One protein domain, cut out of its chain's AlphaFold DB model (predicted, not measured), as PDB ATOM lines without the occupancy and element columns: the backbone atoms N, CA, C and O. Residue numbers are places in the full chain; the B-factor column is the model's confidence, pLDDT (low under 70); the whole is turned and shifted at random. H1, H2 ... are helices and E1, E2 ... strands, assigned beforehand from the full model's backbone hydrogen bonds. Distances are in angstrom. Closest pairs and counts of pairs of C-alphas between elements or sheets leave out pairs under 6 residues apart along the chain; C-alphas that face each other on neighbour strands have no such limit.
ATOM      1  N   GLU A  60      -5.911   3.549  28.606       88.75
ATOM      2  CA  GLU A  60      -5.942   4.724  29.478       88.75
ATOM      3  C   GLU A  60      -4.532   5.090  29.975       88.75
ATOM      4  O   GLU A  60      -3.735   4.239  30.378       88.75
ATOM      5  N   GLY A  61      -4.227   6.385  29.958       87.88
ATOM      6  CA  GLY A  61      -3.025   6.989  30.514       87.88
ATOM      7  C   GLY A  61      -3.366   7.939  31.658       87.88
ATOM      8  O   GLY A  61      -4.408   8.596  31.664       87.88
ATOM      9  N   PHE A  62      -2.474   8.025  32.641       88.38
ATOM     10  CA  PHE A  62      -2.627   8.897  33.801       88.38
ATOM     11  C   PHE A  62      -1.273   9.461  34.230       88.38
ATOM     12  O   PHE A  62      -0.237   8.811  34.080       88.38
ATOM     13  N   LEU A  63      -1.277  10.689  34.751       87.31
ATOM     14  CA  LEU A  63      -0.080  11.313  35.315       87.31
ATOM     15  C   LEU A  63      -0.027  11.086  36.825       87.31
ATOM     16  O   LEU A  63      -0.953  11.451  37.553       87.31
ATOM     17  N   THR A  64       1.087  10.526  37.294       85.00
ATOM     18  CA  THR A  64       1.338  10.284  38.717       85.00
ATOM     19  C   THR A  64       2.555  11.024  39.234       85.00
ATOM     20  O   THR A  64       3.487  11.352  38.500       85.00
ATOM     21  N   MET A  65       2.564  11.227  40.545       82.62
ATOM     22  CA  MET A  65       3.763  11.542  41.307       82.62
ATOM     23  C   MET A  65       4.715  10.332  41.327       82.62
ATOM     24  O   MET A  65       4.368   9.224  40.906       82.62
ATOM     25  N   LYS A  66       5.935  10.533  41.843       77.19
ATOM     26  CA  LYS A  66       6.956   9.471  41.960       77.19
ATOM     27  C   LYS A  66       6.506   8.284  42.823       77.19
ATOM     28  O   LYS A  66       7.011   7.184  42.641       77.19
ATOM     29  N   ASP A  67       5.580   8.513  43.749       76.00
ATOM     30  CA  ASP A  67       5.008   7.500  44.643       76.00
ATOM     31  C   ASP A  67       3.810   6.743  44.032       76.00
ATOM     32  O   ASP A  67       3.281   5.831  44.661       76.00
ATOM     33  N   GLY A  68       3.392   7.096  42.810       71.81
ATOM     34  CA  GLY A  68       2.248   6.491  42.126       71.81
ATOM     35  C   GLY A  68       0.890   7.119  42.458       71.81
ATOM     36  O   GLY A  68      -0.119   6.661  41.927       71.81
ATOM     37  N   THR A  69       0.836   8.164  43.289       80.00
ATOM     38  CA  THR A  69      -0.401   8.922  43.553       80.00
ATOM     39  C   THR A  69      -0.739   9.878  42.404       80.00
ATOM     40  O   THR A  69       0.139  10.239  41.617       80.00
ATOM     41  N   GLU A  70      -2.010  10.288  42.272       81.81
ATOM     42  CA  GLU A  70      -2.434  11.243  41.234       81.81
ATOM     43  C   GLU A  70      -1.631  12.553  41.340       81.81
ATOM     44  O   GLU A  70      -1.533  13.169  42.404       81.81
ATOM     45  N   ALA A  71      -1.012  12.967  40.229       83.19
ATOM     46  CA  ALA A  71      -0.211  14.181  40.206       83.19
ATOM     47  C   ALA A  71      -1.081  15.429  40.129       83.19
ATOM     48  O   ALA A  71      -1.999  15.519  39.315       83.19
ATOM     49  N   LYS A  72      -0.680  16.462  40.877       86.19
ATOM     50  CA  LYS A  72      -1.131  17.826  40.596       86.19
ATOM     51  C   LYS A  72      -0.496  18.299  39.291       86.19
ATOM     52  O   LYS A  72       0.724  18.438  39.198       86.19
ATOM     53  N   VAL A  73      -1.324  18.566  38.287       86.12
ATOM     54  CA  VAL A  73      -0.884  18.930  36.937       86.12
ATOM     55  C   VAL A  73      -1.152  20.404  36.678       86.12
ATOM     56  O   VAL A  73      -2.298  20.819  36.567       86.12
ATOM     57  N   TYR A  74      -0.094  21.201  36.560       87.38
ATOM     58  CA  TYR A  74      -0.198  22.642  36.316       87.38
ATOM     59  C   TYR A  74      -0.572  22.991  34.868       87.38
ATOM     60  O   TYR A  74      -0.355  22.210  33.938       87.38
ATOM     61  N   SER A  75      -1.073  24.212  34.679       84.19
ATOM     62  CA  SER A  75      -1.636  24.763  33.439       84.19
ATOM     63  C   SER A  75      -0.751  24.543  32.213       84.19
ATOM     64  O   SER A  75      -1.247  24.202  31.140       84.19
ATOM     65  N   LYS A  76       0.570  24.688  32.376       84.31
ATOM     66  CA  LYS A  76       1.570  24.435  31.334       84.31
ATOM     67  C   LYS A  76       1.454  23.022  30.765       84.31
ATOM     68  O   LYS A  76       1.479  22.858  29.550       84.31
ATOM     69  N   TYR A  77       1.319  22.024  31.632       86.50
ATOM     70  CA  TYR A  77       1.210  20.625  31.235       86.50
ATOM     71  C   TYR A  77      -0.200  20.301  30.750       86.50
ATOM     72  O   TYR A  77      -0.329  19.651  29.724       86.50
ATOM     73  N   ILE A  78      -1.250  20.840  31.384       86.25
ATOM     74  CA  ILE A  78      -2.635  20.691  30.893       86.25
ATOM     75  C   ILE A  78      -2.739  21.130  29.424       86.25
ATOM     76  O   ILE A  78      -3.325  20.425  28.607       86.25
ATOM     77  N   LYS A  79      -2.109  22.255  29.056       86.56
ATOM     78  CA  LYS A  79      -2.079  22.750  27.669       86.56
ATOM     79  C   LYS A  79      -1.428  21.767  26.694       86.56
ATOM     80  O   LYS A  79      -1.887  21.674  25.563       86.56
ATOM     81  N   MET A  80      -0.404  21.018  27.110       87.69
ATOM     82  CA  MET A  80       0.231  20.001  26.255       87.69
ATOM     83  C   MET A  80      -0.726  18.849  25.924       87.69
ATOM     84  O   MET A  80      -0.663  18.312  24.822       87.69
ATOM     85  N   PHE A  81      -1.627  18.513  26.850       88.62
ATOM     86  CA  PHE A  81      -2.645  17.470  26.695       88.62
ATOM     87  C   PHE A  81      -3.981  17.992  26.141       88.62
ATOM     88  O   PHE A  81      -4.947  17.244  26.058       88.62
ATOM     89  N   SER A  82      -4.072  19.267  25.756       85.62
ATOM     90  CA  SER A  82      -5.290  19.807  25.149       85.62
ATOM     91  C   SER A  82      -5.597  19.104  23.821       85.62
ATOM     92  O   SER A  82      -4.749  19.065  22.933       85.62
ATOM     93  N   GLU A  83      -6.821  18.600  23.658       80.50
ATOM     94  CA  GLU A  83      -7.242  17.867  22.452       80.50
ATOM     95  C   GLU A  83      -7.282  18.735  21.183       80.50
ATOM     96  O   GLU A  83      -7.223  18.212  20.077       80.50
ATOM     97  N   THR A  84      -7.354  20.065  21.309       77.94
ATOM     98  CA  THR A  84      -7.482  20.974  20.156       77.94
ATOM     99  C   THR A  84      -6.145  21.526  19.675       77.94
ATOM    100  O   THR A  84      -5.888  21.577  18.475       77.94
ATOM    101  N   ILE A  85      -5.288  21.956  20.602       79.69
ATOM    102  CA  ILE A  85      -4.038  22.676  20.295       79.69
ATOM    103  C   ILE A  85      -2.815  22.101  21.014       79.69
ATOM    104  O   ILE A  85      -1.718  22.649  20.901       79.69
ATOM    105  N   GLY A  86      -3.000  21.039  21.797       83.38
ATOM    106  CA  GLY A  86      -1.942  20.449  22.600       83.38
ATOM    107  C   GLY A  86      -0.910  19.718  21.756       83.38
ATOM    108  O   GLY A  86      -1.194  19.197  20.682       83.38
ATOM    109  N   GLU A  87       0.309  19.641  22.278       87.69
ATOM    110  CA  GLU A  87       1.411  18.925  21.637       87.69
ATOM    111  C   GLU A  87       1.129  17.417  21.489       87.69
ATOM    112  O   GLU A  87       1.701  16.760  20.612       87.69
ATOM    113  N   TYR A  88       0.252  16.877  22.340       90.12
ATOM    114  CA  TYR A  88      -0.165  15.477  22.341       90.12
ATOM    115  C   TYR A  88      -1.540  15.237  21.706       90.12
ATOM    116  O   TYR A  88      -1.979  14.091  21.681       90.12
ATOM    117  N   SER A  89      -2.202  16.265  21.162       88.56
ATOM    118  CA  SER A  89      -3.577  16.181  20.634       88.56
ATOM    119  C   SER A  89      -3.791  15.062  19.610       88.56
ATOM    120  O   SER A  89      -4.841  14.435  19.589       88.56
ATOM    121  N   SER A  90      -2.781  14.748  18.794       89.31
ATOM    122  CA  SER A  90      -2.848  13.669  17.799       89.31
ATOM    123  C   SER A  90      -2.776  12.256  18.386       89.31
ATOM    124  O   SER A  90      -3.023  11.292  17.665       89.31
ATOM    125  N   TYR A  91      -2.379  12.119  19.652       89.88
ATOM    126  CA  TYR A  91      -2.144  10.834  20.318       89.88
ATOM    127  C   TYR A  91      -3.198  10.505  21.370       89.88
ATOM    128  O   TYR A  91      -3.327   9.340  21.742       89.88
ATOM    129  N   ILE A  92      -3.926  11.509  21.861       92.31
ATOM    130  CA  ILE A  92      -4.841  11.356  22.988       92.31
ATOM    131  C   ILE A  92      -6.261  11.810  22.653       92.31
ATOM    132  O   ILE A  92      -6.473  12.654  21.783       92.31
ATOM    133  N   LYS A  93      -7.220  11.260  23.389       91.31
ATOM    134  CA  LYS A  93      -8.639  11.612  23.406       91.31
ATOM    135  C   LYS A  93      -9.174  11.471  24.833       91.31
ATOM    136  O   LYS A  93      -8.493  10.954  25.720       91.31
ATOM    137  N   ASP A  94     -10.409  11.894  25.037       91.19
ATOM    138  CA  ASP A  94     -11.150  11.778  26.290       91.19
ATOM    139  C   ASP A  94     -10.419  12.345  27.519       91.19
ATOM    140  O   ASP A  94     -10.392  11.739  28.594       91.19
ATOM    141  N   LEU A  95      -9.836  13.539  27.376       92.38
ATOM    142  CA  LEU A  95      -9.119  14.216  28.453       92.38
ATOM    143  C   LEU A  95     -10.032  14.450  29.667       92.38
ATOM    144  O   LEU A  95     -11.054  15.141  29.602       92.38
ATOM    145  N   CYS A  96      -9.605  13.918  30.803       93.00
ATOM    146  CA  CYS A  96     -10.263  13.996  32.095       93.00
ATOM    147  C   CYS A  96      -9.439  14.878  33.041       93.00
ATOM    148  O   CYS A  96      -8.326  14.519  33.440       93.00
ATOM    149  N   LEU A  97     -10.003  16.025  33.405       93.25
ATOM    150  CA  LEU A  97      -9.459  16.996  34.350       93.25
ATOM    151  C   LEU A  97     -10.401  17.117  35.543       93.25
ATOM    152  O   LEU A  97     -11.617  16.990  35.380       93.25
ATOM    153  N   LYS A  98      -9.840  17.391  36.721       93.81
ATOM    154  CA  LYS A  98     -10.583  17.573  37.965       93.81
ATOM    155  C   LYS A  98      -9.977  18.679  38.808       93.81
ATOM    156  O   LYS A  98      -8.767  18.696  39.028       93.81
ATOM    157  N   ARG A  99     -10.806  19.581  39.325       92.31
ATOM    158  CA  ARG A  99     -10.377  20.583  40.299       92.31
ATOM    159  C   ARG A  99     -11.476  20.861  41.308       92.31
ATOM    160  O   ARG A  99     -12.607  21.123  40.918       92.31
ATOM    161  N   SER A 100     -11.114  20.870  42.582       92.25
ATOM    162  CA  SER A 100     -12.038  21.075  43.691       92.25
ATOM    163  C   SER A 100     -11.796  22.432  44.351       92.25
ATOM    164  O   SER A 100     -10.655  22.822  44.623       92.25
ATOM    165  N   VAL A 101     -12.871  23.160  44.625       91.31
ATOM    166  CA  VAL A 101     -12.864  24.369  45.459       91.31
ATOM    167  C   VAL A 101     -13.941  24.239  46.520       91.31
ATOM    168  O   VAL A 101     -14.976  23.625  46.279       91.31
ATOM    169  N   TYR A 102     -13.734  24.822  47.695       92.12
ATOM    170  CA  TYR A 102     -14.791  24.850  48.697       92.12
ATOM    171  C   TYR A 102     -15.918  25.780  48.260       92.12
ATOM    172  O   TYR A 102     -15.669  26.804  47.617       92.12
ATOM    173  N   TYR A 103     -17.151  25.461  48.642       92.75
ATOM    174  CA  TYR A 103     -18.274  26.377  48.480       92.75
ATOM    175  C   TYR A 103     -19.024  26.617  49.788       92.75
ATOM    176  O   TYR A 103     -19.015  25.808  50.716       92.75
ATOM    177  N   LEU A 104     -19.715  27.753  49.834       92.38
ATOM    178  CA  LEU A 104     -20.649  28.135  50.882       92.38
ATOM    179  C   LEU A 104     -22.071  28.187  50.292       92.38
ATOM    180  O   LEU A 104     -22.267  28.787  49.232       92.38
ATOM    181  N   PRO A 105     -23.080  27.596  50.954       90.19
ATOM    182  CA  PRO A 105     -24.474  27.617  50.500       90.19
ATOM    183  C   PRO A 105     -25.090  29.013  50.380       90.19
ATOM    184  O   PRO A 105     -26.051  29.211  49.644       90.19
ATOM    185  N   SER A 106     -24.592  29.972  51.159       87.12
ATOM    186  CA  SER A 106     -25.057  31.355  51.162       87.12
ATOM    187  C   SER A 106     -23.936  32.298  51.586       87.12
ATOM    188  O   SER A 106     -22.960  31.883  52.213       87.12
ATOM    189  N   GLU A 107     -24.083  33.583  51.265       85.25
ATOM    190  CA  GLU A 107     -23.075  34.607  51.555       85.25
ATOM    191  C   GLU A 107     -22.754  34.691  53.052       85.25
ATOM    192  O   GLU A 107     -21.592  34.776  53.444       85.25
ATOM    193  N   ASN A 108     -23.780  34.580  53.897       82.94
ATOM    194  CA  ASN A 108     -23.670  34.673  55.353       82.94
ATOM    195  C   ASN A 108     -23.516  33.306  56.038       82.94
ATOM    196  O   ASN A 108     -23.652  33.208  57.257       82.94
ATOM    197  N   TYR A 109     -23.256  32.240  55.275       82.81
ATOM    198  CA  TYR A 109     -23.034  30.922  55.854       82.81
ATOM    199  C   TYR A 109     -21.735  30.911  56.661       82.81
ATOM    200  O   TYR A 109     -20.666  31.256  56.153       82.81
ATOM    201  N   THR A 110     -21.847  30.486  57.916       77.44
ATOM    202  CA  THR A 110     -20.702  30.180  58.772       77.44
ATOM    203  C   THR A 110     -20.707  28.672  58.992       77.44
ATOM    204  O   THR A 110     -21.720  28.156  59.472       77.44
ATOM    205  N   PRO A 111     -19.645  27.950  58.596       71.31
ATOM    206  CA  PRO A 111     -19.581  26.515  58.822       71.31
ATOM    207  C   PRO A 111     -19.660  26.221  60.329       71.31
ATOM    208  O   PRO A 111     -19.016  26.926  61.107       71.31
ATOM    209  N   PRO A 112     -20.444  25.213  60.753       74.06
ATOM    210  CA  PRO A 112     -20.415  24.735  62.129       74.06
ATOM    211  C   PRO A 112     -18.996  24.318  62.529       74.06
ATOM    212  O   PRO A 112     -18.262  23.760  61.708       74.06
ATOM    213  N   ASP A 113     -18.617  24.561  63.785       71.06
ATOM    214  CA  ASP A 113     -17.288  24.209  64.291       71.06
ATOM    215  C   ASP A 113     -16.976  22.724  64.043       71.06
ATOM    216  O   ASP A 113     -17.684  21.830  64.504       71.06
ATOM    217  N   GLY A 114     -15.892  22.469  63.307       68.88
ATOM    218  CA  GLY A 114     -15.410  21.121  62.998       68.88
ATOM    219  C   GLY A 114     -16.051  20.439  61.782       68.88
ATOM    220  O   GLY A 114     -15.620  19.338  61.441       68.88
ATOM    221  N   GLU A 115     -17.019  21.056  61.094       76.44
ATOM    222  CA  GLU A 115     -17.525  20.517  59.824       76.44
ATOM    223  C   GLU A 115     -16.622  20.894  58.640       76.44
ATOM    224  O   GLU A 115     -16.265  22.055  58.436       76.44
ATOM    225  N   ALA A 116     -16.284  19.895  57.820       79.56
ATOM    226  CA  ALA A 116     -15.591  20.118  56.559       79.56
ATOM    227  C   ALA A 116     -16.509  20.849  55.569       79.56
ATOM    228  O   ALA A 116     -17.677  20.491  55.398       79.56
ATOM    229  N   LEU A 117     -15.963  21.865  54.900       86.56
ATOM    230  CA  LEU A 117     -16.681  22.568  53.846       86.56
ATOM    231  C   LEU A 117     -16.923  21.637  52.650       86.56
ATOM    232  O   LEU A 117     -16.027  20.869  52.285       86.56
ATOM    233  N   PRO A 118     -18.110  21.706  52.028       90.81
ATOM    234  CA  PRO A 118     -18.411  20.916  50.846       90.81
ATOM    235  C   PRO A 118     -17.660  21.445  49.618       90.81
ATOM    236  O   PRO A 118     -17.294  22.626  49.558       90.81
ATOM    237  N   ASN A 119     -17.435  20.575  48.630       93.31
ATOM    238  CA  ASN A 119     -16.659  20.915  47.440       93.31
ATOM    239  C   ASN A 119     -17.549  21.167  46.223       93.31
ATOM    240  O   ASN A 119     -18.510  20.448  45.952       93.31
ATOM    241  N   LEU A 120     -17.177  22.187  45.459       94.56
ATOM    242  CA  LEU A 120     -17.573  22.377  44.078       94.56
ATOM    243  C   LEU A 120     -16.435  21.827  43.221       94.56
ATOM    244  O   LEU A 120     -15.305  22.320  43.274       94.56
ATOM    245  N   ILE A 121     -16.728  20.779  42.465       94.81
ATOM    246  CA  ILE A 121     -15.754  19.993  41.721       94.81
ATOM    247  C   ILE A 121     -15.987  20.231  40.230       94.81
ATOM    248  O   ILE A 121     -17.011  19.847  39.667       94.81
ATOM    249  N   GLY A 122     -15.035  20.887  39.581       94.69
ATOM    250  CA  GLY A 122     -15.014  21.084  38.137       94.69
ATOM    251  C   GLY A 122     -14.402  19.876  37.456       94.69
ATOM    252  O   GLY A 122     -13.250  19.541  37.740       94.69
ATOM    253  N   ILE A 123     -15.146  19.245  36.554       94.69
ATOM    254  CA  ILE A 123     -14.699  18.078  35.792       94.69
ATOM    255  C   ILE A 123     -14.902  18.294  34.296       94.69
ATOM    256  O   ILE A 123     -15.880  18.909  33.881       94.69
ATOM    257  N   SER A 124     -13.991  17.781  33.470       92.69
ATOM    258  CA  SER A 124     -14.208  17.769  32.013       92.69
ATOM    259  C   SER A 124     -15.076  16.592  31.563       92.69
ATOM    260  O   SER A 124     -15.737  16.678  30.536       92.69
ATOM    261  N   ARG A 125     -15.068  15.483  32.317       92.06
ATOM    262  CA  ARG A 125     -15.827  14.248  32.052       92.06
ATOM    263  C   ARG A 125     -16.142  13.537  33.362       92.06
ATOM    264  O   ARG A 125     -15.389  13.684  34.326       92.06
ATOM    265  N   THR A 126     -17.184  12.708  33.394       89.56
ATOM    266  CA  THR A 126     -17.582  11.988  34.623       89.56
ATOM    267  C   THR A 126     -16.489  11.045  35.126       89.56
ATOM    268  O   THR A 126     -16.265  10.939  36.330       89.56
ATOM    269  N   LYS A 127     -15.716  10.453  34.205       89.00
ATOM    270  CA  LYS A 127     -14.562   9.592  34.511       89.00
ATOM    271  C   LYS A 127     -13.419  10.287  35.265       89.00
ATOM    272  O   LYS A 127     -12.521   9.609  35.766       89.00
ATOM    273  N   ALA A 128     -13.424  11.618  35.356       88.62
ATOM    274  CA  ALA A 128     -12.384  12.366  36.055       88.62
ATOM    275  C   ALA A 128     -12.404  12.155  37.580       88.62
ATOM    276  O   ALA A 128     -11.359  12.295  38.217       88.62
ATOM    277  N   ASP A 129     -13.548  11.784  38.167       88.88
ATOM    278  CA  ASP A 129     -13.650  11.465  39.592       88.88
ATOM    279  C   ASP A 129     -14.149  10.034  39.823       88.88
ATOM    280  O   ASP A 129     -15.201   9.628  39.335       88.88
ATOM    281  N   VAL A 130     -13.403   9.271  40.628       85.12
ATOM    282  CA  VAL A 130     -13.742   7.886  40.986       85.12
ATOM    283  C   VAL A 130     -15.080   7.820  41.732       85.12
ATOM    284  O   VAL A 130     -15.793   6.822  41.649       85.12
ATOM    285  N   SER A 131     -15.460   8.882  42.439       86.44
ATOM    286  CA  SER A 131     -16.723   9.002  43.178       86.44
ATOM    287  C   SER A 131     -17.955   8.980  42.273       86.44
ATOM    288  O   SER A 131     -19.041   8.680  42.754       86.44
ATOM    289  N   LEU A 132     -17.792   9.277  40.981       86.56
ATOM    290  CA  LEU A 132     -18.848   9.218  39.969       86.56
ATOM    291  C   LEU A 132     -18.847   7.904  39.178       86.56
ATOM    292  O   LEU A 132     -19.738   7.676  38.364       86.56
ATOM    293  N   LEU A 133     -17.859   7.033  39.400       86.44
ATOM    294  CA  LEU A 133     -17.733   5.790  38.653       86.44
ATOM    295  C   LEU A 133     -18.650   4.687  39.213       86.44
ATOM    296  O   LEU A 133     -18.765   4.537  40.435       86.44
ATOM    297  N   PRO A 134     -19.182   3.801  38.346       82.19
ATOM    298  CA  PRO A 134     -19.988   2.650  38.767       82.19
ATOM    299  C   PRO A 134     -19.285   1.716  39.761       82.19
ATOM    300  O   PRO A 134     -19.938   1.065  40.574       82.19
ATOM    301  N   VAL A 135     -17.946   1.674  39.742       81.44
ATOM    302  CA  VAL A 135     -17.123   0.907  40.699       81.44
ATOM    303  C   VAL A 135     -17.411   1.323  42.146       81.44
ATOM    304  O   VAL A 135     -17.442   0.478  43.039       81.44
ATOM    305  N   ASN A 136     -17.717   2.602  42.368       80.81
ATOM    306  CA  ASN A 136     -18.111   3.145  43.665       80.81
ATOM    307  C   ASN A 136     -19.630   3.134  43.885       80.81
ATOM    308  O   ASN A 136     -20.128   3.846  44.755       80.81
ATOM    309  N   LYS A 137     -20.379   2.326  43.119       80.06
ATOM    310  CA  LYS A 137     -21.851   2.255  43.149       80.06
ATOM    311  C   LYS A 137     -22.527   3.608  42.911       80.06
ATOM    312  O   LYS A 137     -23.653   3.815  43.357       80.06
ATOM    313  N   ALA A 138     -21.825   4.523  42.247       85.81
ATOM    314  CA  ALA A 138     -22.387   5.780  41.808       85.81
ATOM    315  C   ALA A 138     -23.115   5.556  40.482       85.81
ATOM    316  O   ALA A 138     -22.579   4.961  39.547       85.81
ATOM    317  N   GLU A 139     -24.350   6.024  40.432       88.94
ATOM    318  CA  GLU A 139     -25.196   6.055  39.250       88.94
ATOM    319  C   GLU A 139     -25.616   7.504  39.035       88.94
ATOM    320  O   GLU A 139     -26.021   8.183  39.984       88.94
ATOM    321  N   ILE A 140     -25.472   7.980  37.800       91.81
ATOM    322  CA  ILE A 140     -25.840   9.335  37.406       91.81
ATOM    323  C   ILE A 140     -27.157   9.258  36.642       91.81
ATOM    324  O   ILE A 140     -27.263   8.563  35.633       91.81
ATOM    325  N   THR A 141     -28.148  10.007  37.105       92.75
ATOM    326  CA  THR A 141     -29.432  10.177  36.429       92.75
ATOM    327  C   THR A 141     -29.529  11.608  35.925       92.75
ATOM    328  O   THR A 141     -29.647  12.543  36.719       92.75
ATOM    329  N   TYR A 142     -29.472  11.779  34.606       93.06
ATOM    330  CA  TYR A 142     -29.674  13.074  33.958       93.06
ATOM    331  C   TYR A 142     -31.165  13.392  33.823       93.06
ATOM    332  O   TYR A 142     -31.998  12.499  33.656       93.06
ATOM    333  N   TYR A 143     -31.504  14.674  33.909       92.19
ATOM    334  CA  TYR A 143     -32.844  15.176  33.619       92.19
ATOM    335  C   TYR A 143     -33.083  15.254  32.107       92.19
ATOM    336  O   TYR A 143     -32.159  15.130  31.304       92.19
ATOM    337  N   GLU A 144     -34.342  15.458  31.707       83.00
ATOM    338  CA  GLU A 144     -34.724  15.486  30.294       83.00
ATOM    339  C   GLU A 144     -33.879  16.487  29.487       83.00
ATOM    340  O   GLU A 144     -33.742  17.654  29.863       83.00
ATOM    341  N   ASN A 145     -33.379  16.028  28.333       87.38
ATOM    342  CA  ASN A 145     -32.521  16.760  27.388       87.38
ATOM    343  C   ASN A 145     -31.060  16.969  27.818       87.38
ATOM    344  O   ASN A 145     -30.354  17.742  27.170       87.38
ATOM    345  N   TYR A 146     -30.599  16.286  28.868       90.44
ATOM    346  CA  TYR A 146     -29.196  16.302  29.276       90.44
ATOM    347  C   TYR A 146     -28.570  14.908  29.230       90.44
ATOM    348  O   TYR A 146     -29.234  13.895  29.442       90.44
ATOM    349  N   ASP A 147     -27.268  14.884  28.971       90.69
ATOM    350  CA  ASP A 147     -26.412  13.704  29.023       90.69
ATOM    351  C   ASP A 147     -24.988  14.107  29.460       90.69
ATOM    352  O   ASP A 147     -24.729  15.255  29.835       90.69
ATOM    353  N   GLU A 148     -24.046  13.163  29.417       87.75
ATOM    354  CA  GLU A 148     -22.652  13.408  29.798       87.75
ATOM    355  C   GLU A 148     -21.960  14.492  28.951       87.75
ATOM    356  O   GLU A 148     -21.065  15.176  29.456       87.75
ATOM    357  N   SER A 149     -22.383  14.711  27.700       90.12
ATOM    358  CA  SER A 149     -21.772  15.718  26.819       90.12
ATOM    359  C   SER A 149     -21.924  17.139  27.357       90.12
ATOM    360  O   SER A 149     -21.133  18.016  27.010       90.12
ATOM    361  N   ALA A 150     -22.868  17.361  28.273       88.88
ATOM    362  CA  ALA A 150     -23.062  18.639  28.934       88.88
ATOM    363  C   ALA A 150     -21.772  19.120  29.643       88.88
ATOM    364  O   ALA A 150     -21.454  20.309  29.596       88.88
ATOM    365  N   PHE A 151     -20.963  18.204  30.196       88.38
ATOM    366  CA  PHE A 151     -19.679  18.522  30.847       88.38
ATOM    367  C   PHE A 151     -18.561  18.954  29.889       88.38
ATOM    368  O   PHE A 151     -17.559  19.512  30.336       88.38
ATOM    369  N   LEU A 152     -18.742  18.740  28.583       87.31
ATOM    370  CA  LEU A 152     -17.835  19.232  27.544       87.31
ATOM    371  C   LEU A 152     -18.143  20.682  27.140       87.31
ATOM    372  O   LEU A 152     -17.362  21.286  26.407       87.31
ATOM    373  N   SER A 153     -19.270  21.233  27.599       87.25
ATOM    374  CA  SER A 153     -19.665  22.617  27.336       87.25
ATOM    375  C   SER A 153     -19.129  23.591  28.391       87.25
ATOM    376  O   SER A 153     -18.651  23.202  29.456       87.25
ATOM    377  N   ASP A 154     -19.252  24.878  28.096       87.62
ATOM    378  CA  ASP A 154     -19.028  26.003  29.006       87.62
ATOM    379  C   ASP A 154     -20.313  26.450  29.729       87.62
ATOM    380  O   ASP A 154     -20.358  27.529  30.310       87.62
ATOM    381  N   SER A 155     -21.364  25.625  29.710       91.00
ATOM    382  CA  SER A 155     -22.644  25.975  30.327       91.00
ATOM    383  C   SER A 155     -22.566  25.999  31.858       91.00
ATOM    384  O   SER A 155     -21.945  25.136  32.482       91.00
ATOM    385  N   ASP A 156     -23.314  26.914  32.474       93.62
ATOM    386  CA  ASP A 156     -23.512  26.999  33.926       93.62
ATOM    387  C   ASP A 156     -24.474  25.911  34.433       93.62
ATOM    388  O   ASP A 156     -25.632  26.156  34.787       93.62
ATOM    389  N   ILE A 157     -24.003  24.669  34.435       94.94
ATOM    390  CA  ILE A 157     -24.768  23.476  34.813       94.94
ATOM    391  C   ILE A 157     -24.058  22.688  35.917       94.94
ATOM    392  O   ILE A 157     -22.855  22.838  36.140       94.94
ATOM    393  N   CYS A 158     -24.791  21.822  36.613       95.50
ATOM    394  CA  CYS A 158     -24.216  20.954  37.631       95.50
ATOM    395  C   CYS A 158     -24.974  19.639  37.849       95.50
ATOM    396  O   CYS A 158     -26.188  19.549  37.645       95.50
ATOM    397  N   LEU A 159     -24.249  18.647  38.367       95.00
ATOM    398  CA  LEU A 159     -24.797  17.464  39.024       95.00
ATOM    399  C   LEU A 159     -24.697  17.624  40.540       95.00
ATOM    400  O   LEU A 159     -23.670  18.049  41.072       95.00
ATOM    401  N   VAL A 160     -25.755  17.231  41.236       94.81
ATOM    402  CA  VAL A 160     -25.823  17.255  42.702       94.81
ATOM    403  C   VAL A 160     -26.069  15.854  43.247       94.81
ATOM    404  O   VAL A 160     -26.541  14.973  42.531       94.81
ATOM    405  N   SER A 161     -25.768  15.614  44.520       93.25
ATOM    406  CA  SER A 161     -26.110  14.323  45.116       93.25
ATOM    407  C   SER A 161     -27.634  14.155  45.209       93.25
ATOM    408  O   SER A 161     -28.373  15.128  45.391       93.25
ATOM    409  N   ALA A 162     -28.120  12.914  45.158       91.94
ATOM    410  CA  ALA A 162     -29.538  12.628  45.391       91.94
ATOM    411  C   ALA A 162     -30.022  13.139  46.770       91.94
ATOM    412  O   ALA A 162     -31.129  13.654  46.891       91.94
ATOM    413  N   LYS A 163     -29.168  13.080  47.805       90.38
ATOM    414  CA  LYS A 163     -29.491  13.586  49.152       90.38
ATOM    415  C   LYS A 163     -29.654  15.107  49.185       90.38
ATOM    416  O   LYS A 163     -30.540  15.608  49.881       90.38
ATOM    417  N   LEU A 164     -28.827  15.825  48.423       90.00
ATOM    418  CA  LEU A 164     -28.913  17.275  48.272       90.00
ATOM    419  C   LEU A 164     -30.192  17.649  47.520       90.00
ATOM    420  O   LEU A 164     -30.932  18.510  47.990       90.00
ATOM    421  N   ALA A 165     -30.495  16.957  46.417       89.19
ATOM    422  CA  ALA A 165     -31.711  17.190  45.638       89.19
ATOM    423  C   ALA A 165     -32.998  16.961  46.452       89.19
ATOM    424  O   ALA A 165     -33.957  17.718  46.325       89.19
ATOM    425  N   GLU A 166     -33.003  15.967  47.344       87.88
ATOM    426  CA  GLU A 166     -34.112  15.690  48.268       87.88
ATOM    427  C   GLU A 166     -34.173  16.651  49.473       87.88
ATOM    428  O   GLU A 166     -35.079  16.543  50.301       87.88
ATOM    429  N   GLY A 167     -33.210  17.569  49.617       83.75
ATOM    430  CA  GLY A 167     -33.134  18.508  50.739       83.75
ATOM    431  C   GLY A 167     -32.808  17.852  52.085       83.75
ATOM    432  O   GLY A 167     -33.106  18.424  53.134       83.75
ATOM    433  N   LYS A 168     -32.220  16.648  52.076       82.19
ATOM    434  CA  LYS A 168     -31.855  15.894  53.288       82.19
ATOM    435  C   LYS A 168     -30.491  16.287  53.854       82.19
ATOM    436  O   LYS A 168     -30.224  16.020  55.023       82.19
ATOM    437  N   SER A 169     -29.639  16.908  53.045       79.38
ATOM    438  CA  SER A 169     -28.318  17.372  53.467       79.38
ATOM    439  C   SER A 169     -28.420  18.754  54.120       79.38
ATOM    440  O   SER A 169     -28.991  19.686  53.556       79.38
ATOM    441  N   THR A 170     -27.875  18.898  55.326       77.06
ATOM    442  CA  THR A 170     -27.766  20.195  56.006       77.06
ATOM    443  C   THR A 170     -26.541  20.958  55.503       77.06
ATOM    444  O   THR A 170     -25.507  20.367  55.184       77.06
ATOM    445  N   GLY A 171     -26.641  22.289  55.437       77.12
ATOM    446  CA  GLY A 171     -25.532  23.124  54.967       77.12
ATOM    447  C   GLY A 171     -25.255  22.984  53.467       77.12
ATOM    448  O   GLY A 171     -24.101  23.040  53.059       77.12
ATOM    449  N   THR A 172     -26.298  22.801  52.651       83.50
ATOM    450  CA  THR A 172     -26.239  22.775  51.180       83.50
ATOM    451  C   THR A 172     -27.138  23.860  50.571       83.50
ATOM    452  O   THR A 172     -28.066  24.343  51.236       83.50
ATOM    453  N   PRO A 173     -26.872  24.306  49.328       86.56
ATOM    454  CA  PRO A 173     -27.740  25.247  48.633       86.56
ATOM    455  C   PRO A 173     -29.096  24.603  48.335       86.56
ATOM    456  O   PRO A 173     -29.195  23.404  48.076       86.56
ATOM    457  N   ARG A 174     -30.156  25.416  48.351       87.25
ATOM    458  CA  ARG A 174     -31.492  24.975  47.939       87.25
ATOM    459  C   ARG A 174     -31.641  25.115  46.432       87.25
ATOM    460  O   ARG A 174     -31.233  26.129  45.871       87.25
ATOM    461  N   ILE A 175     -32.268  24.117  45.819       90.31
ATOM    462  CA  ILE A 175     -32.695  24.180  44.424       90.31
ATOM    463  C   ILE A 175     -33.923  25.094  44.358       90.31
ATOM    464  O   ILE A 175     -34.882  24.914  45.117       90.31
ATOM    465  N   ASP A 176     -33.867  26.116  43.510       90.19
ATOM    466  CA  ASP A 176     -34.991  27.007  43.261       90.19
ATOM    467  C   ASP A 176     -36.079  26.325  42.411       90.19
ATOM    468  O   ASP A 176     -35.948  25.185  41.966       90.19
ATOM    469  N   LYS A 177     -37.202  27.020  42.203       87.62
ATOM    470  CA  LYS A 177     -38.334  26.474  41.434       87.62
ATOM    471  C   LYS A 177     -37.999  26.233  39.961       87.62
ATOM    472  O   LYS A 177     -38.678  25.433  39.326       87.62
ATOM    473  N   ASP A 178     -36.979  26.914  39.450       88.31
ATOM    474  CA  ASP A 178     -36.537  26.847  38.061       88.31
ATOM    475  C   ASP A 178     -35.408  25.811  37.873       88.31
ATOM    476  O   ASP A 178     -34.900  25.637  36.762       88.31
ATOM    477  N   GLY A 179     -35.024  25.104  38.943       90.62
ATOM    478  CA  GLY A 179     -34.002  24.061  38.929       90.62
ATOM    479  C   GLY A 179     -32.567  24.575  39.063       90.62
ATOM    480  O   GLY A 179     -31.639  23.844  38.729       90.62
ATOM    481  N   TYR A 180     -32.350  25.805  39.529       94.38
ATOM    482  CA  TYR A 180     -31.015  26.362  39.756       94.38
ATOM    483  C   TYR A 180     -30.615  26.322  41.226       94.38
ATOM    484  O   TYR A 180     -31.439  26.429  42.133       94.38
ATOM    485  N   ILE A 181     -29.313  26.246  41.461       94.19
ATOM    486  CA  ILE A 181     -28.687  26.475  42.757       94.19
ATOM    487  C   ILE A 181     -27.850  27.746  42.696       94.19
ATOM    488  O   ILE A 181     -27.225  28.050  41.683       94.19
ATOM    489  N   THR A 182     -27.832  28.495  43.795       93.94
ATOM    490  CA  THR A 182     -26.906  29.616  43.988       93.94
ATOM    491  C   THR A 182     -26.005  29.290  45.166       93.94
ATOM    492  O   THR A 182     -26.494  28.922  46.233       93.94
ATOM    493  N   LEU A 183     -24.700  29.402  44.963       94.50
ATOM    494  CA  LEU A 183     -23.665  29.115  45.951       94.50
ATOM    495  C   LEU A 183     -22.535  30.134  45.830       94.50
ATOM    496  O   LEU A 183     -22.488  30.912  44.880       94.50
ATOM    497  N   TYR A 184     -21.620  30.127  46.790       92.75
ATOM    498  CA  TYR A 184     -20.460  31.008  46.794       92.75
ATOM    499  C   TYR A 184     -19.193  30.167  46.832       92.75
ATOM    500  O   TYR A 184     -18.930  29.517  47.842       92.75
ATOM    501  N   ALA A 185     -18.397  30.175  45.766       91.00
ATOM    502  CA  ALA A 185     -17.074  29.569  45.811       91.00
ATOM    503  C   ALA A 185     -16.196  30.345  46.798       91.00
ATOM    504  O   ALA A 185     -16.134  31.575  46.759       91.00
ATOM    505  N   TYR A 186     -15.544  29.615  47.694       88.94
ATOM    506  CA  TYR A 186     -14.704  30.151  48.751       88.94
ATOM    507  C   TYR A 186     -13.242  29.957  48.359       88.94
ATOM    508  O   TYR A 186     -12.691  28.860  48.472       88.94
ATOM    509  N   ILE A 187     -12.644  31.020  47.824       86.31
ATOM    510  CA  ILE A 187     -11.322  30.995  47.191       86.31
ATOM    511  C   ILE A 187     -10.350  31.922  47.916       86.31
ATOM    512  O   ILE A 187     -10.739  32.972  48.418       86.31
ATOM    513  N   GLU A 188      -9.076  31.544  47.948       82.06
ATOM    514  CA  GLU A 188      -7.999  32.362  48.513       82.06
ATOM    515  C   GLU A 188      -7.376  33.258  47.428       82.06
ATOM    516  O   GLU A 188      -6.999  32.774  46.354       82.06
ATOM    517  N   LEU A 189      -7.267  34.558  47.713       74.50
ATOM    518  CA  LEU A 189      -6.676  35.567  46.832       74.50
ATOM    519  C   LEU A 189      -5.146  35.670  46.934       74.50
ATOM    520  O   LEU A 189      -4.505  35.135  47.836       74.50
ATOM    521  N   VAL A 190      -4.565  36.501  46.057       68.62
ATOM    522  CA  VAL A 190      -3.163  36.983  46.122       68.62
ATOM    523  C   VAL A 190      -2.819  37.702  47.407       68.62
ATOM    524  O   VAL A 190      -1.716  37.531  47.927       68.62
ATOM    525  N   SER A 191      -3.777  38.415  47.982       71.75
ATOM    526  CA  SER A 191      -3.641  39.036  49.294       71.75
ATOM    527  C   SER A 191      -3.698  38.040  50.463       71.75
ATOM    528  O   SER A 191      -3.561  38.473  51.603       71.75
ATOM    529  N   ARG A 192      -3.877  36.726  50.215       76.69
ATOM    530  CA  ARG A 192      -4.250  35.697  51.215       76.69
ATOM    531  C   ARG A 192      -5.590  35.958  51.903       76.69
ATOM    532  O   ARG A 192      -5.889  35.402  52.956       76.69
ATOM    533  N   GLU A 193      -6.404  36.823  51.313       80.38
ATOM    534  CA  GLU A 193      -7.766  37.060  51.762       80.38
ATOM    535  C   GLU A 193      -8.687  36.026  51.130       80.38
ATOM    536  O   GLU A 193      -8.565  35.695  49.950       80.38
ATOM    537  N   MET A 194      -9.632  35.525  51.916       82.88
ATOM    538  CA  MET A 194     -10.651  34.630  51.395       82.88
ATOM    539  C   MET A 194     -11.791  35.445  50.792       82.88
ATOM    540  O   MET A 194     -12.372  36.303  51.458       82.88
ATOM    541  N   VAL A 195     -12.141  35.146  49.545       86.69
ATOM    542  CA  VAL A 195     -13.234  35.793  48.821       86.69
ATOM    543  C   VAL A 195     -14.320  34.791  48.478       86.69
ATOM    544  O   VAL A 195     -14.073  33.615  48.208       86.69
ATOM    545  N   LYS A 196     -15.551  35.293  48.523       89.50
ATOM    546  CA  LYS A 196     -16.771  34.578  48.172       89.50
ATOM    547  C   LYS A 196     -17.187  35.015  46.773       89.50
ATOM    548  O   LYS A 196     -17.577  36.163  46.585       89.50
ATOM    549  N   VAL A 197     -17.098  34.113  45.803       90.06
ATOM    550  CA  VAL A 197     -17.512  34.371  44.417       90.06
ATOM    551  C   VAL A 197     -18.888  33.745  44.193       90.06
ATOM    552  O   VAL A 197     -18.996  32.525  44.317       90.06
ATOM    553  N   PRO A 198     -19.943  34.526  43.896       92.12
ATOM    554  CA  PRO A 198     -21.268  33.974  43.641       92.12
ATOM    555  C   PRO A 198     -21.283  33.179  42.331       92.12
ATOM    556  O   PRO A 198     -20.797  33.653  41.306       92.12
ATOM    557  N   ILE A 199     -21.883  31.993  42.363       93.88
ATOM    558  CA  ILE A 199     -22.063  31.108  41.211       93.88
ATOM    559  C   ILE A 199     -23.513  30.637  41.196       93.88
ATOM    560  O   ILE A 199     -24.050  30.204  42.221       93.88
ATOM    561  N   LYS A 200     -24.144  30.704  40.023       94.94
ATOM    562  CA  LYS A 200     -25.485  30.176  39.784       94.94
ATOM    563  C   LYS A 200     -25.399  29.059  38.753       94.94
ATOM    564  O   LYS A 200     -24.956  29.313  37.645       94.94
ATOM    565  N   LEU A 201     -25.836  27.852  39.107       96.12
ATOM    566  CA  LEU A 201     -25.751  26.668  38.242       96.12
ATOM    567  C   LEU A 201     -27.119  26.018  38.088       96.12
ATOM    568  O   LEU A 201     -27.882  25.944  39.052       96.12
ATOM    569  N   LYS A 202     -27.431  25.525  36.891       95.62
ATOM    570  CA  LYS A 202     -28.633  24.731  36.634       95.62
ATOM    571  C   LYS A 202     -28.386  23.267  36.981       95.62
ATOM    572  O   LYS A 202     -27.451  22.657  36.470       95.62
ATOM    573  N   VAL A 203     -29.254  22.672  37.788       95.56
ATOM    574  CA  VAL A 203     -29.186  21.242  38.098       95.56
ATOM    575  C   VAL A 203     -29.683  20.449  36.894       95.56
ATOM    576  O   VAL A 203     -30.837  20.577  36.487       95.56
ATOM    577  N   ILE A 204     -28.802  19.632  36.320       94.50
ATOM    578  CA  ILE A 204     -29.090  18.818  35.126       94.50
ATOM    579  C   ILE A 204     -29.215  17.326  35.431       94.50
ATOM    580  O   ILE A 204     -29.451  16.525  34.530       94.50
ATOM    581  N   GLY A 205     -29.044  16.940  36.690       93.75
ATOM    582  CA  GLY A 205     -29.146  15.558  37.117       93.75
ATOM    583  C   GLY A 205     -28.646  15.345  38.534       93.75
ATOM    584  O   GLY A 205     -28.155  16.262  39.204       93.75
ATOM    585  N   THR A 206     -28.759  14.099  38.973       94.06
ATOM    586  CA  THR A 206     -28.343  13.665  40.303       94.06
ATOM    587  C   THR A 206     -27.409  12.476  40.235       94.06
ATOM    588  O   THR A 206     -27.565  11.629  39.359       94.06
ATOM    589  N   TYR A 207     -26.494  12.366  41.194       93.56
ATOM    590  CA  TYR A 207     -25.670  11.173  41.369       93.56
ATOM    591  C   TYR A 207     -25.904  10.518  42.737       93.56
ATOM    592  O   TYR A 207     -26.203  11.182  43.740       93.56
ATOM    593  N   THR A 208     -25.799   9.193  42.782       88.44
ATOM    594  CA  THR A 208     -25.936   8.410  44.018       88.44
ATOM    595  C   THR A 208     -24.609   8.329  44.785       88.44
ATOM    596  O   THR A 208     -23.547   8.659  44.271       88.44
ATOM    597  N   ASN A 209     -24.664   7.920  46.057       82.94
ATOM    598  CA  ASN A 209     -23.498   7.746  46.942       82.94
ATOM    599  C   ASN A 209     -22.721   9.031  47.338       82.94
ATOM    600  O   ASN A 209     -21.717   8.947  48.040       82.94
ATOM    601  N   GLY A 210     -23.210  10.219  46.969       82.06
ATOM    602  CA  GLY A 210     -22.720  11.511  47.468       82.06
ATOM    603  C   GLY A 210     -23.521  12.079  48.642       82.06
ATOM    604  O   GLY A 210     -24.586  11.567  49.003       82.06
ATOM    605  N   ASP A 211     -23.023  13.178  49.216       85.31
ATOM    606  CA  ASP A 211     -23.755  13.978  50.208       85.31
ATOM    607  C   ASP A 211     -23.814  15.458  49.817       85.31
ATOM    608  O   ASP A 211     -24.832  15.905  49.296       85.31
ATOM    609  N   LYS A 212     -22.730  16.214  50.007       89.44
ATOM    610  CA  LYS A 212     -22.751  17.675  49.831       89.44
ATOM    611  C   LYS A 212     -21.984  18.174  48.603       89.44
ATOM    612  O   LYS A 212     -22.127  19.341  48.259       89.44
ATOM    613  N   ASP A 213     -21.181  17.336  47.955       93.25
ATOM    614  CA  ASP A 213     -20.371  17.776  46.818       93.25
ATOM    615  C   ASP A 213     -21.225  18.035  45.567       93.25
ATOM    616  O   ASP A 213     -22.285  17.436  45.360       93.25
ATOM    617  N   ILE A 214     -20.765  18.974  44.746       94.94
ATOM    618  CA  ILE A 214     -21.452  19.428  43.536       94.94
ATOM    619  C   ILE A 214     -20.461  19.354  42.386       94.94
ATOM    620  O   ILE A 214     -19.361  19.891  42.492       94.94
ATOM    621  N   TYR A 215     -20.853  18.729  41.280       95.44
ATOM    622  CA  TYR A 215     -20.013  18.622  40.090       95.44
ATOM    623  C   TYR A 215     -20.474  19.602  39.023       95.44
ATOM    624  O   TYR A 215     -21.664  19.682  38.737       95.44
ATOM    625  N   CYS A 216     -19.543  20.316  38.402       95.44
ATOM    626  CA  CYS A 216     -19.809  21.257  37.315       95.44
ATOM    627  C   CYS A 216     -18.790  21.075  36.177       95.44
ATOM    628  O   CYS A 216     -17.758  20.427  36.382       95.44
ATOM    629  N   PRO A 217     -19.056  21.609  34.975       95.88
ATOM    630  CA  PRO A 217     -18.090  21.592  33.888       95.88
ATOM    631  C   PRO A 217     -16.780  22.285  34.270       95.88
ATOM    632  O   PRO A 217     -16.763  23.310  34.954       95.88
ATOM    633  N   TRP A 218     -15.661  21.744  33.788       93.19
ATOM    634  CA  TRP A 218     -14.322  22.299  34.001       93.19
ATOM    635  C   TRP A 218     -14.221  23.812  33.709       93.19
ATOM    636  O   TRP A 218     -13.624  24.516  34.532       93.19
ATOM    637  N   PRO A 219     -14.813  24.354  32.618       91.94
ATOM    638  CA  PRO A 219     -14.777  25.791  32.345       91.94
ATOM    639  C   PRO A 219     -15.319  26.662  33.488       91.94
ATOM    640  O   PRO A 219     -14.687  27.665  33.812       91.94
ATOM    641  N   VAL A 220     -16.390  26.241  34.171       92.06
ATOM    642  CA  VAL A 220     -17.013  26.987  35.283       92.06
ATOM    643  C   VAL A 220     -16.015  27.218  36.425       92.06
ATOM    644  O   VAL A 220     -15.867  28.337  36.925       92.06
ATOM    645  N   ILE A 221     -15.263  26.182  36.817       90.44
ATOM    646  CA  ILE A 221     -14.214  26.317  37.842       90.44
ATOM    647  C   ILE A 221     -13.066  27.191  37.354       90.44
ATOM    648  O   ILE A 221     -12.557  28.016  38.115       90.44
ATOM    649  N   VAL A 222     -12.645  27.033  36.099       89.19
ATOM    650  CA  VAL A 222     -11.566  27.850  35.534       89.19
ATOM    651  C   VAL A 222     -11.937  29.330  35.564       89.19
ATOM    652  O   VAL A 222     -11.111  30.153  35.958       89.19
ATOM    653  N   GLU A 223     -13.159  29.682  35.179       88.31
ATOM    654  CA  GLU A 223     -13.647  31.063  35.207       88.31
ATOM    655  C   GLU A 223     -13.774  31.607  36.625       88.31
ATOM    656  O   GLU A 223     -13.301  32.710  36.896       88.31
ATOM    657  N   THR A 224     -14.288  30.797  37.549       86.00
ATOM    658  CA  THR A 224     -14.359  31.153  38.971       86.00
ATOM    659  C   THR A 224     -12.971  31.454  39.543       86.00
ATOM    660  O   THR A 224     -12.777  32.444  40.249       86.00
ATOM    661  N   LEU A 225     -11.973  30.628  39.217       84.75
ATOM    662  CA  LEU A 225     -10.605  30.798  39.707       84.75
ATOM    663  C   LEU A 225      -9.890  31.996  39.061       84.75
ATOM    664  O   LEU A 225      -9.066  32.632  39.719       84.75
ATOM    665  N   LYS A 226     -10.220  32.371  37.817       82.31
ATOM    666  CA  LYS A 226      -9.633  33.559  37.159       82.31
ATOM    667  C   LYS A 226      -9.893  34.861  37.921       82.31
ATOM    668  O   LYS A 226      -9.109  35.794  37.781       82.31
ATOM    669  N   ILE A 227     -10.967  34.933  38.707       72.31
ATOM    670  CA  ILE A 227     -11.401  36.157  39.400       72.31
ATOM    671  C   ILE A 227     -10.447  36.547  40.544       72.31
ATOM    672  O   ILE A 227     -10.457  37.698  40.978       72.31
ATOM    673  N   GLY A 228      -9.578  35.644  41.013       57.28
ATOM    674  CA  GLY A 228      -8.733  35.973  42.163       57.28
ATOM    675  C   GLY A 228      -7.586  35.034  42.519       57.28
ATOM    676  O   GLY A 228      -6.882  35.300  43.490       57.28
ATOM    677  N   PHE A 229      -7.374  33.945  41.782       62.22
ATOM    678  CA  PHE A 229      -6.424  32.910  42.182       62.22
ATOM    679  C   PHE A 229      -4.947  33.298  41.956       62.22
ATOM    680  O   PHE A 229      -4.579  33.858  40.925       62.22
ATOM    681  N   THR A 230      -4.100  32.955  42.933       52.88
ATOM    682  CA  THR A 230      -2.635  33.166  42.984       52.88
ATOM    683  C   THR A 230      -1.794  32.184  42.206       52.88
ATOM    684  O   THR A 230      -0.665  32.499  41.835       52.88
ATOM    685  N   GLY A 231      -2.278  30.954  42.081       59.34
ATOM    686  CA  GLY A 231      -1.495  29.858  41.541       59.34
ATOM    687  C   GLY A 231      -1.668  29.717  40.039       59.34
ATOM    688  O   GLY A 231      -2.667  30.139  39.456       59.34
ATOM    689  N   ASP A 232      -0.728  29.013  39.417       68.19
ATOM    690  CA  ASP A 232      -1.013  28.396  38.131       68.19
ATOM    691  C   ASP A 232      -2.232  27.483  38.290       68.19
ATOM    692  O   ASP A 232      -2.258  26.620  39.173       68.19
ATOM    693  N   LEU A 233      -3.245  27.673  37.434       82.56
ATOM    694  CA  LEU A 233      -4.373  26.750  37.320       82.56
ATOM    695  C   LEU A 233      -3.818  25.327  37.262       82.56
ATOM    696  O   LEU A 233      -2.968  25.033  36.426       82.56
ATOM    697  N   TYR A 234      -4.291  24.451  38.133       87.50
ATOM    698  CA  TYR A 234      -3.872  23.061  38.135       87.50
ATOM    699  C   TYR A 234      -5.081  22.142  38.166       87.50
ATOM    700  O   TYR A 234      -6.171  22.540  38.571       87.50
ATOM    701  N   SER A 235      -4.860  20.912  37.730       89.62
ATOM    702  CA  SER A 235      -5.773  19.792  37.872       89.62
ATOM    703  C   SER A 235      -5.248  18.882  38.976       89.62
ATOM    704  O   SER A 235      -4.042  18.663  39.080       89.62
ATOM    705  N   GLU A 236      -6.134  18.372  39.820       89.62
ATOM    706  CA  GLU A 236      -5.825  17.405  40.883       89.62
ATOM    707  C   GLU A 236      -5.489  16.019  40.326       89.62
ATOM    708  O   GLU A 236      -4.838  15.234  41.003       89.62
ATOM    709  N   GLY A 237      -5.882  15.757  39.081       86.94
ATOM    710  CA  GLY A 237      -5.477  14.590  38.315       86.94
ATOM    711  C   GLY A 237      -5.624  14.847  36.820       86.94
ATOM    712  O   GLY A 237      -6.364  15.735  36.398       86.94
ATOM    713  N   LEU A 238      -4.899  14.090  36.005       91.56
ATOM    714  CA  LEU A 238      -5.033  14.124  34.551       91.56
ATOM    715  C   LEU A 238      -5.076  12.687  34.048       91.56
ATOM    716  O   LEU A 238      -4.117  11.935  34.250       91.56
ATOM    717  N   LYS A 239      -6.187  12.328  33.406       91.81
ATOM    718  CA  LYS A 239      -6.376  11.039  32.727       91.81
ATOM    719  C   LYS A 239      -6.749  11.292  31.275       91.81
ATOM    720  O   LYS A 239      -7.331  12.326  30.959       91.81
ATOM    721  N   PHE A 240      -6.383  10.380  30.396       92.81
ATOM    722  CA  PHE A 240      -6.688  10.447  28.971       92.81
ATOM    723  C   PHE A 240      -6.714   9.036  28.399       92.81
ATOM    724  O   PHE A 240      -6.174   8.110  28.999       92.81
ATOM    725  N   THR A 241      -7.285   8.886  27.217       91.44
ATOM    726  CA  THR A 241      -7.250   7.643  26.449       91.44
ATOM    727  C   THR A 241      -6.349   7.842  25.240       91.44
ATOM    728  O   THR A 241      -6.316   8.923  24.651       91.44
TER     729      THR A 241
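What this domain is: This is residues 60 to 241 of the 278 residues of an uncharacterized protein of Firmicutes bacterium ADurb.Bin146 (UniProt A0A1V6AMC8). A small closed barrel of six strands, E2, E3, E8, E5, E7 and E6, has H4 on its outside, while the first half of long E2 runs on past the ring to form a three-strand flap with E9 and E1. E7 bends sharply, and short E4 pairs with its far end. The printed part has 182 residues, with four named helices and nine named strands in the order E1 H1 E2 E3 E4 H2 E5 H3 E6 E7 E8 H4 E9; the sheet is mixed, and so is the class, helices and strands, with 85 residues in named elements, under half. It is compact, with a radius of gyration of the C-alphas of 16.4 A and spans of 44 by 43 by 31 A.

Where its parts are: The ring holds E2, residues 92 to 104, 36.2 A long from C-alpha 92 at (-4.841, 11.356, 22.988); E3, 119 to 123; E8, 214 to 217; E5, 157 to 161; E7, 194 to 207, 29.6 A; and E6, 180 to 188, 25.3 A. Outside the ring are E1, 60 to 62, from C-alpha 60 at (-5.942, 4.724, 29.478); E4, 140 to 142; and E9, 237 to 241, ending at C-alpha 241, (-7.250, 7.643, 26.449). The helices are H1, 75 to 80; H2, 148 to 152; H3, 162 to 165; and H4, 218 to 226, 12.6 A.

How they stand to each other: E2 and E3 are an antiparallel hairpin, with N 99 and O 122 at 2.9 A. E3 and E8 are parallel, N 121 and O 214 at 2.8 A. E8 and E5 are antiparallel, N 159 and O 215 at 2.8 A. E5 and E7 are parallel, N 158 and O 202 at 2.8 A. E7 bends by 98 degrees at residue 204. E6 and E7 form an antiparallel hairpin, N 185 and O 197 at 2.8 A. E6 and E2 are antiparallel, closing the ring, N 104 and O 184 at 2.8 A. E9 is antiparallel to E2, N 96 and O 239 at 2.8 A, and to E1, N 61 and O 240 at 2.8 A. E4 is antiparallel to E7, N 141 and O 206 at 2.8 A. H4 lies outside the barrel at a height over the sheet of 7.0 A, over E3 and along the strands, at 22 degrees on the local plane; the closest C-alphas of H4 and E3, Trp 218 and Gly 122, are 4.4 A apart. H2 is on the barrel, outside it, only just over E5, on which 3 of its C-alphas fall. H3 is on the barrel, outside it. H1 is only just not on it, with 4 pairs of C-alphas within 10 A. Every O i to N i+4 pair of H4 is within hydrogen-bond range, against 1 of 2 in H1 and 0 of 1 in H2, where 2 of 2 O i to N i+3 pairs are; H3 is too short for an O i to N i+4 pair.

The domain as a whole: The C-alphas farthest apart, Ser 90 and Asp 113, are 49.8 A apart. The printed part has no cut. Long links are E1 to H1, H1 to E2, E2 to E3, E3 to E4 and H3 to E6. Residues 114, 190 and 228 to 232 have pLDDT under 70.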